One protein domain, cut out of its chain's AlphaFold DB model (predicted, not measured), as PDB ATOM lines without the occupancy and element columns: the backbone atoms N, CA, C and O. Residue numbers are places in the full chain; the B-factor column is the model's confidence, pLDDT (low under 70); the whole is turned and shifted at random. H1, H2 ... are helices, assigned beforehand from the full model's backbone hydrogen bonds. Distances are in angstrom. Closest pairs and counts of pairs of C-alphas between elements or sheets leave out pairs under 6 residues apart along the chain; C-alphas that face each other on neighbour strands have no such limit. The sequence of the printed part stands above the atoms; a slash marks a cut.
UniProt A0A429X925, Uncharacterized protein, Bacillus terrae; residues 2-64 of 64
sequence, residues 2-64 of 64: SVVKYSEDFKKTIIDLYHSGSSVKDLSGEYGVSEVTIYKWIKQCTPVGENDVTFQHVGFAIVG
ATOM      1  N   SER A   2     -21.734  57.106  87.405       42.88
ATOM      2  CA  SER A   2     -22.066  56.542  88.710       42.88
ATOM      3  C   SER A   2     -20.757  56.154  89.381       42.88
ATOM      4  O   SER A   2     -20.176  55.122  89.060       42.88
ATOM      5  N   VAL A   3     -20.240  57.033  90.243       52.50
ATOM      6  CA  VAL A   3     -19.159  56.671  91.166       52.50
ATOM      7  C   VAL A   3     -19.642  55.424  91.890       52.50
ATOM      8  O   VAL A   3     -20.680  55.490  92.547       52.50
ATOM      9  N   VAL A   4     -18.922  54.309  91.755       54.97
ATOM     10  CA  VAL A   4     -19.141  53.106  92.564       54.97
ATOM     11  C   VAL A   4     -18.736  53.471  93.990       54.97
ATOM     12  O   VAL A   4     -17.641  53.186  94.462       54.97
ATOM     13  N   LYS A   5     -19.588  54.254  94.653       59.00
ATOM     14  CA  LYS A   5     -19.507  54.491  96.078       59.00
ATOM     15  C   LYS A   5     -20.010  53.196  96.675       59.00
ATOM     16  O   LYS A   5     -21.163  52.851  96.450       59.00
ATOM     17  N   TYR A   6     -19.144  52.476  97.382       63.53
ATOM     18  CA  TYR A   6     -19.610  51.469  98.328       63.53
ATOM     19  C   TYR A   6     -20.765  52.087  99.099       63.53
ATOM     20  O   TYR A   6     -20.573  53.141  99.725       63.53
ATOM     21  N   SER A   7     -21.949  51.503  98.943       74.94
ATOM     22  CA  SER A   7     -23.150  52.055  99.531       74.94
ATOM     23  C   SER A   7     -22.961  52.135 101.042       74.94
ATOM     24  O   SER A   7     -22.236  51.333 101.641       74.94
ATOM     25  N   GLU A   8     -23.527  53.166 101.661       78.00
ATOM     26  CA  GLU A   8     -23.367  53.365 103.100       78.00
ATOM     27  C   GLU A   8     -23.885  52.157 103.884       78.00
ATOM     28  O   GLU A   8     -23.277  51.809 104.891       78.00
ATOM     29  N   ASP A   9     -24.910  51.464 103.371       82.25
ATOM     30  CA  ASP A   9     -25.373  50.169 103.881       82.25
ATOM     31  C   ASP A   9     -24.241  49.140 103.977       82.25
ATOM     32  O   ASP A   9     -24.007  48.619 105.063       82.25
ATOM     33  N   PHE A  10     -23.472  48.920 102.909       82.31
ATOM     34  CA  PHE A  10     -22.369  47.961 102.904       82.31
ATOM     35  C   PHE A  10     -21.298  48.284 103.950       82.31
ATOM     36  O   PHE A  10     -20.851  47.410 104.696       82.31
ATOM     37  N   LYS A  11     -20.908  49.561 104.052       82.50
ATOM     38  CA  LYS A  11     -19.951  49.996 105.083       82.50
ATOM     39  C   LYS A  11     -20.511  49.752 106.481       82.50
ATOM     40  O   LYS A  11     -19.781  49.308 107.362       82.50
ATOM     41  N   LYS A  12     -21.801  50.034 106.671       84.62
ATOM     42  CA  LYS A  12     -22.495  49.880 107.949       84.62
ATOM     43  C   LYS A  12     -22.597  48.417 108.355       84.62
ATOM     44  O   LYS A  12     -22.318  48.128 109.506       84.62
ATOM     45  N   THR A  13     -22.888  47.508 107.422       87.69
ATOM     46  CA  THR A  13     -22.868  46.055 107.654       87.69
ATOM     47  C   THR A  13     -21.515  45.608 108.193       87.69
ATOM     48  O   THR A  13     -21.443  44.941 109.215       87.69
ATOM     49  N   ILE A  14     -20.425  46.032 107.558       86.75
ATOM     50  CA  ILE A  14     -19.075  45.614 107.950       86.75
ATOM     51  C   ILE A  14     -18.691  46.179 109.329       86.75
ATOM     52  O   ILE A  14     -18.102  45.471 110.144       86.75
ATOM     53  N   ILE A  15     -19.057  47.433 109.615       84.31
ATOM     54  CA  ILE A  15     -18.859  48.049 110.937       84.31
ATOM     55  C   ILE A  15     -19.716  47.340 111.999       84.31
ATOM     56  O   ILE A  15     -19.221  47.058 113.084       84.31
ATOM     57  N   ASP A  16     -20.971  47.016 111.697       88.69
ATOM     58  CA  ASP A  16     -21.895  46.328 112.606       88.69
ATOM     59  C   ASP A  16     -21.414  44.913 112.959       88.69
ATOM     60  O   ASP A  16     -21.359  44.549 114.135       88.69
ATOM     61  N   LEU A  17     -20.945  44.150 111.966       88.00
ATOM     62  CA  LEU A  17     -20.315  42.849 112.196       88.00
ATOM     63  C   LEU A  17     -19.056  42.975 113.061       88.00
ATOM     64  O   LEU A  17     -18.862  42.169 113.975       88.00
ATOM     65  N   TYR A  18     -18.221  43.989 112.815       85.94
ATOM     66  CA  TYR A  18     -17.042  44.260 113.641       85.94
ATOM     67  C   TYR A  18     -17.427  44.569 115.099       85.94
ATOM     68  O   TYR A  18     -16.856  43.995 116.026       85.94
ATOM     69  N   HIS A  19     -18.445  45.408 115.314       84.38
ATOM     70  CA  HIS A  19     -18.993  45.693 116.645       84.38
ATOM     71  C   HIS A  19     -19.643  44.466 117.305       84.38
ATOM     72  O   HIS A  19     -19.595  44.339 118.528       84.38
ATOM     73  N   SER A  20     -20.191  43.544 116.512       88.44
ATOM     74  CA  SER A  20     -20.749  42.265 116.972       88.44
ATOM     75  C   SER A  20     -19.677  41.247 117.397       88.44
ATOM     76  O   SER A  20     -20.019  40.171 117.883       88.44
ATOM     77  N   GLY A  21     -18.386  41.568 117.239       84.81
ATOM     78  CA  GLY A  21     -17.260  40.703 117.608       84.81
ATOM     79  C   GLY A  21     -16.635  39.944 116.437       84.81
ATOM     80  O   GLY A  21     -15.766  39.098 116.653       84.81
ATOM     81  N   SER A  22     -17.038  40.243 115.197       83.94
ATOM     82  CA  SER A  22     -16.408  39.648 114.018       83.94
ATOM     83  C   SER A  22     -15.025  40.241 113.790       83.94
ATOM     84  O   SER A  22     -14.818  41.456 113.826       83.94
ATOM     85  N   SER A  23     -14.058  39.368 113.527       84.00
ATOM     86  CA  SER A  23     -12.688  39.791 113.256       84.00
ATOM     87  C   SER A  23     -12.570  40.377 111.853       84.00
ATOM     88  O   SER A  23     -13.108  39.837 110.891       84.00
ATOM     89  N   VAL A  24     -11.780  41.443 111.720       81.25
ATOM     90  CA  VAL A  24     -11.518  42.115 110.436       81.25
ATOM     91  C   VAL A  24     -11.009  41.138 109.363       81.25
ATOM     92  O   VAL A  24     -11.385  41.258 108.203       81.25
ATOM     93  N   LYS A  25     -10.217  40.132 109.755       83.00
ATOM     94  CA  LYS A  25      -9.729  39.058 108.870       83.00
ATOM     95  C   LYS A  25     -10.848  38.198 108.288       83.00
ATOM     96  O   LYS A  25     -10.814  37.902 107.100       83.00
ATOM     97  N   ASP A  26     -11.822  37.821 109.113       85.38
ATOM     98  CA  ASP A  26     -12.973  37.012 108.701       85.38
ATOM     99  C   ASP A  26     -13.843  37.802 107.728       85.38
ATOM    100  O   ASP A  26     -14.098  37.366 106.610       85.38
ATOM    101  N   LEU A  27     -14.163  39.046 108.094       84.50
ATOM    102  CA  LEU A  27     -14.912  39.957 107.232       84.50
ATOM    103  C   LEU A  27     -14.183  40.228 105.914       84.50
ATOM    104  O   LEU A  27     -14.808  40.328 104.858       84.50
ATOM    105  N   SER A  28     -12.854  40.309 105.956       82.88
ATOM    106  CA  SER A  28     -12.051  40.496 104.756       82.88
ATOM    107  C   SER A  28     -12.036  39.285 103.843       82.88
ATOM    108  O   SER A  28     -12.022  39.469 102.625       82.88
ATOM    109  N   GLY A  29     -12.007  38.079 104.404       78.06
ATOM    110  CA  GLY A  29     -12.057  36.841 103.635       78.06
ATOM    111  C   GLY A  29     -13.443  36.580 103.051       78.06
ATOM    112  O   GLY A  29     -13.559  36.252 101.875       78.06
ATOM    113  N   GLU A  30     -14.489  36.780 103.850       83.69
ATOM    114  CA  GLU A  30     -15.861  36.399 103.509       83.69
ATOM    115  C   GLU A  30     -16.544  37.406 102.574       83.69
ATOM    116  O   GLU A  30     -17.196  37.022 101.604       83.69
ATOM    117  N   TYR A  31     -16.330  38.706 102.802       82.00
ATOM    118  CA  TYR A  31     -16.905  39.771 101.971       82.00
ATOM    119  C   TYR A  31     -15.946  40.266 100.878       82.00
ATOM    120  O   TYR A  31     -16.299  41.160 100.106       82.00
ATOM    121  N   GLY A  32     -14.715  39.741 100.821       79.00
ATOM    122  CA  GLY A  32     -13.674  40.211  99.898       79.00
ATOM    123  C   GLY A  32     -13.229  41.655 100.163       79.00
ATOM    124  O   GLY A  32     -12.687  42.322  99.278       79.00
ATOM    125  N   VAL A  33     -13.487  42.175 101.366       76.75
ATOM    126  CA  VAL A  33     -13.167  43.554 101.740       76.75
ATOM    127  C   VAL A  33     -11.835  43.585 102.457       76.75
ATOM    128  O   VAL A  33     -11.763  43.245 103.624       76.75
ATOM    129  N   SER A  34     -10.787  44.071 101.805       82.44
ATOM    130  CA  SER A  34      -9.461  44.120 102.428       82.44
ATOM    131  C   SER A  34      -9.485  44.742 103.833       82.44
ATOM    132  O   SER A  34     -10.106  45.788 104.041       82.44
ATOM    133  N   GLU A  35      -8.776  44.128 104.779       83.06
ATOM    134  CA  GLU A  35      -8.734  44.553 106.185       83.06
ATOM    135  C   GLU A  35      -8.469  46.060 106.328       83.06
ATOM    136  O   GLU A  35      -9.129  46.760 107.095       83.06
ATOM    137  N   VAL A  36      -7.564  46.593 105.505       82.06
ATOM    138  CA  VAL A  36      -7.239  48.028 105.429       82.06
ATOM    139  C   VAL A  36      -8.452  48.905 105.113       82.06
ATOM    140  O   VAL A  36      -8.585  49.998 105.663       82.06
ATOM    141  N   THR A  37      -9.343  48.444 104.238       82.19
ATOM    142  CA  THR A  37     -10.591  49.135 103.892       82.19
ATOM    143  C   THR A  37     -11.562  49.133 105.070       82.19
ATOM    144  O   THR A  37     -12.161  50.168 105.353       82.19
ATOM    145  N   ILE A  38     -11.657  48.020 105.800       84.19
ATOM    146  CA  ILE A  38     -12.489  47.902 107.006       84.19
ATOM    147  C   ILE A  38     -11.997  48.874 108.086       84.19
ATOM    148  O   ILE A  38     -12.773  49.695 108.576       84.19
ATOM    149  N   TYR A  39     -10.690  48.883 108.380       83.38
ATOM    150  CA  TYR A  39     -10.084  49.855 109.300       83.38
ATOM    151  C   TYR A  39     -10.317  51.301 108.850       83.38
ATOM    152  O   TYR A  39     -10.608  52.170 109.673       83.38
ATOM    153  N   LYS A  40     -10.237  51.568 107.540       80.88
ATOM    154  CA  LYS A  40     -10.568  52.879 106.965       80.88
ATOM    155  C   LYS A  40     -12.030  53.253 107.165       80.88
ATOM    156  O   LYS A  40     -12.298  54.430 107.371       80.88
ATOM    157  N   TRP A  41     -12.971  52.318 107.073       83.44
ATOM    158  CA  TRP A  41     -14.389  52.608 107.296       83.44
ATOM    159  C   TRP A  41     -14.688  52.870 108.763       83.44
ATOM    160  O   TRP A  41     -15.363  53.851 109.052       83.44
ATOM    161  N   ILE A  42     -14.105  52.093 109.676       81.44
ATOM    162  CA  ILE A  42     -14.219  52.327 111.123       81.44
ATOM    163  C   ILE A  42     -13.638  53.705 111.482       81.44
ATOM    164  O   ILE A  42     -14.292  54.494 112.164       81.44
ATOM    165  N   LYS A  43     -12.450  54.041 110.955       78.06
ATOM    166  CA  LYS A  43     -11.826  55.359 111.152       78.06
ATOM    167  C   LYS A  43     -12.613  56.502 110.509       78.06
ATOM    168  O   LYS A  43     -12.752  57.536 111.135       78.06
ATOM    169  N   GLN A  44     -13.142  56.342 109.296       73.12
ATOM    170  CA  GLN A  44     -13.941  57.390 108.642       73.12
ATOM    171  C   GLN A  44     -15.334  57.561 109.251       73.12
ATOM    172  O   GLN A  44     -15.927  58.627 109.120       73.12
ATOM    173  N   CYS A  45     -15.867  56.528 109.904       69.31
ATOM    174  CA  CYS A  45     -17.118  56.619 110.645       69.31
ATOM    175  C   CYS A  45     -16.933  57.326 112.001       69.31
ATOM    176  O   CYS A  45     -17.922  57.748 112.599       69.31
ATOM    177  N   THR A  46     -15.689  57.489 112.478       61.72
ATOM    178  CA  THR A  46     -15.379  58.310 113.652       61.72
ATOM    179  C   THR A  46     -15.016  59.736 113.210       61.72
ATOM    180  O   THR A  46     -14.131  59.919 112.372       61.72
ATOM    181  N   PRO A  47     -15.681  60.779 113.731       55.16
ATOM    182  CA  PRO A  47     -15.338  62.158 113.419       55.16
ATOM    183  C   PRO A  47     -14.095  62.566 114.221       55.16
ATOM    184  O   PRO A  47     -14.201  63.234 115.246       55.16
ATOM    185  N   VAL A  48     -12.901  62.162 113.788       52.16
ATOM    186  CA  VAL A  48     -11.664  62.794 114.263       52.16
ATOM    187  C   VAL A  48     -10.697  62.980 113.103       52.16
ATOM    188  O   VAL A  48     -10.440  62.061 112.328       52.16
ATOM    189  N   GLY A  49     -10.286  64.235 112.946       54.16
ATOM    190  CA  GLY A  49      -9.707  64.798 111.740       54.16
ATOM    191  C   GLY A  49      -8.419  64.138 111.268       54.16
ATOM    192  O   GLY A  49      -7.572  63.767 112.067       54.16
ATOM    193  N   GLU A  50      -8.327  64.113 109.939       55.16
ATOM    194  CA  GLU A  50      -7.130  64.320 109.122       55.16
ATOM    195  C   GLU A  50      -5.961  63.321 109.244       55.16
ATOM    196  O   GLU A  50      -5.627  62.808 110.302       55.16
ATOM    197  N   ASN A  51      -5.341  63.068 108.081       52.50
ATOM    198  CA  ASN A  51      -4.046  62.415 107.831       52.50
ATOM    199  C   ASN A  51      -3.796  61.011 108.434       52.50
ATOM    200  O   ASN A  51      -3.523  60.845 109.616       52.50
ATOM    201  N   ASP A  52      -3.760  59.971 107.586       46.66
ATOM    202  CA  ASP A  52      -2.501  59.652 106.894       46.66
ATOM    203  C   ASP A  52      -2.637  58.538 105.841       46.66
ATOM    204  O   ASP A  52      -3.486  57.641 105.895       46.66
ATOM    205  N   VAL A  53      -1.769  58.639 104.845       61.00
ATOM    206  CA  VAL A  53      -1.693  57.830 103.641       61.00
ATOM    207  C   VAL A  53      -1.044  56.491 103.985       61.00
ATOM    208  O   VAL A  53       0.157  56.413 104.194       61.00
ATOM    209  N   THR A  54      -1.799  55.395 103.972       48.09
ATOM    210  CA  THR A  54      -1.199  54.059 103.809       48.09
ATOM    211  C   THR A  54      -1.941  53.295 102.725       48.09
ATOM    212  O   THR A  54      -2.868  52.518 102.948       48.09
ATOM    213  N   PHE A  55      -1.520  53.572 101.491       51.19
ATOM    214  CA  PHE A  55      -1.577  52.595 100.416       51.19
ATOM    215  C   PHE A  55      -0.719  51.411 100.855       51.19
ATOM    216  O   PHE A  55       0.507  51.470 100.792       51.19
ATOM    217  N   GLN A  56      -1.348  50.331 101.310       49.31
ATOM    218  CA  GLN A  56      -0.665  49.049 101.289       49.31
ATOM    219  C   GLN A  56      -0.582  48.618  99.824       49.31
ATOM    220  O   GLN A  56      -1.497  48.011  99.274       49.31
ATOM    221  N   HIS A  57       0.531  48.993  99.194       42.38
ATOM    222  CA  HIS A  57       1.108  48.397  97.993       42.38
ATOM    223  C   HIS A  57       1.498  46.929  98.279       42.38
ATOM    224  O   HIS A  57       2.631  46.514  98.062       42.38
ATOM    225  N   VAL A  58       0.587  46.115  98.821       44.88
ATOM    226  CA  VAL A  58       0.840  44.676  98.912       44.88
ATOM    227  C   VAL A  58       0.691  44.121  97.506       44.88
ATOM    228  O   VAL A  58      -0.409  43.955  96.983       44.88
ATOM    229  N   GLY A  59       1.841  43.950  96.857       46.47
ATOM    230  CA  GLY A  59       1.963  43.278  95.581       46.47
ATOM    231  C   GLY A  59       1.225  41.949  95.639       46.47
ATOM    232  O   GLY A  59       1.675  40.998  96.272       46.47
ATOM    233  N   PHE A  60       0.094  41.881  94.943       48.19
ATOM    234  CA  PHE A  60      -0.429  40.617  94.466       48.19
ATOM    235  C   PHE A  60       0.525  40.157  93.366       48.19
ATOM    236  O   PHE A  60       0.384  40.525  92.201       48.19
ATOM    237  N   ALA A  61       1.544  39.394  93.759       41.56
ATOM    238  CA  ALA A  61       2.236  38.521  92.834       41.56
ATOM    239  C   ALA A  61       1.192  37.536  92.288       41.56
ATOM    240  O   ALA A  61       0.822  36.563  92.938       41.56
ATOM    241  N   ILE A  62       0.678  37.839  91.100       51.22
ATOM    242  CA  ILE A  62       0.131  36.851  90.177       51.22
ATOM    243  C   ILE A  62       1.267  35.864  89.892       51.22
ATOM    244  O   ILE A  62       2.132  36.128  89.061       51.22
ATOM    245  N   VAL A  63       1.328  34.775  90.660       47.28
ATOM    246  CA  VAL A  63       2.177  33.630  90.327       47.28
ATOM    247  C   VAL A  63       1.568  32.979  89.090       47.28
ATOM    248  O   VAL A  63       0.437  32.489  89.139       47.28
ATOM    249  N   GLY A  64       2.304  33.079  87.983       45.69
ATOM    250  CA  GLY A  64       2.134  32.250  86.791       45.69
ATOM    251  C   GLY A  64       2.858  30.920  86.912       45.69
ATOM    252  O   GLY A  64       3.623  30.741  87.888       45.69
TER     253      GLY A  64
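AT A GLANCE: This is residues 2 to 64 of the 64 residues of an uncharacterized protein of Bacillus terrae (UniProt A0A429X925). Three short helices, H1, H2 and H3 in chain order, cross steeply in a small triangular body, with a long tail after H3. Residues 2 to 7, 46 to 53 and 57 to 64 stick out. The printed part has 63 residues, is all helix with 30 in named helices, under half, and is loose: radius of gyration of the C-alphas 13.4 A, spans 42 by 28 by 27 A.

HOW THE PARTS SIT: H1, residues 8 to 19, only just touches H2, residues 24 to 30, with 3 pairs of C-alphas within 8 A, through residues 14 to 18 alone; the closest C-alphas, Tyr 18 and Val 24, are 6.7 A apart, at a steep tilt of 58 degrees, opposite ways. H3, residues 35 to 45, touches H2, closest C-alphas Ser 28 and Glu 35, 5.4 A, at a steep tilt of 62 degrees, opposite ways. H1 touches H3 with residues 11 to 15 alone, closest C-alphas Ile 15 and Ile 42, 6.3 A, about perpendicular at 77 degrees. In H1, H2 and H3 every O i to N i+4 pair is within hydrogen-bond range.

IN THESE COORDINATES: H1 begins at C-alpha 8 (-23.367, 53.365, 103.100) and is 16.2 A long; H2 is 10.0 A; H3 is 15.4 A, ending at C-alpha 45 (-17.118, 56.619, 110.645).

THE WHOLE: The C-alphas farthest apart, Pro 47 and Gly 64, are 43.7 A apart. Both links are tight; the printed part has no cut. Residues 2 to 6 and 45 to 64 have pLDDT under 70.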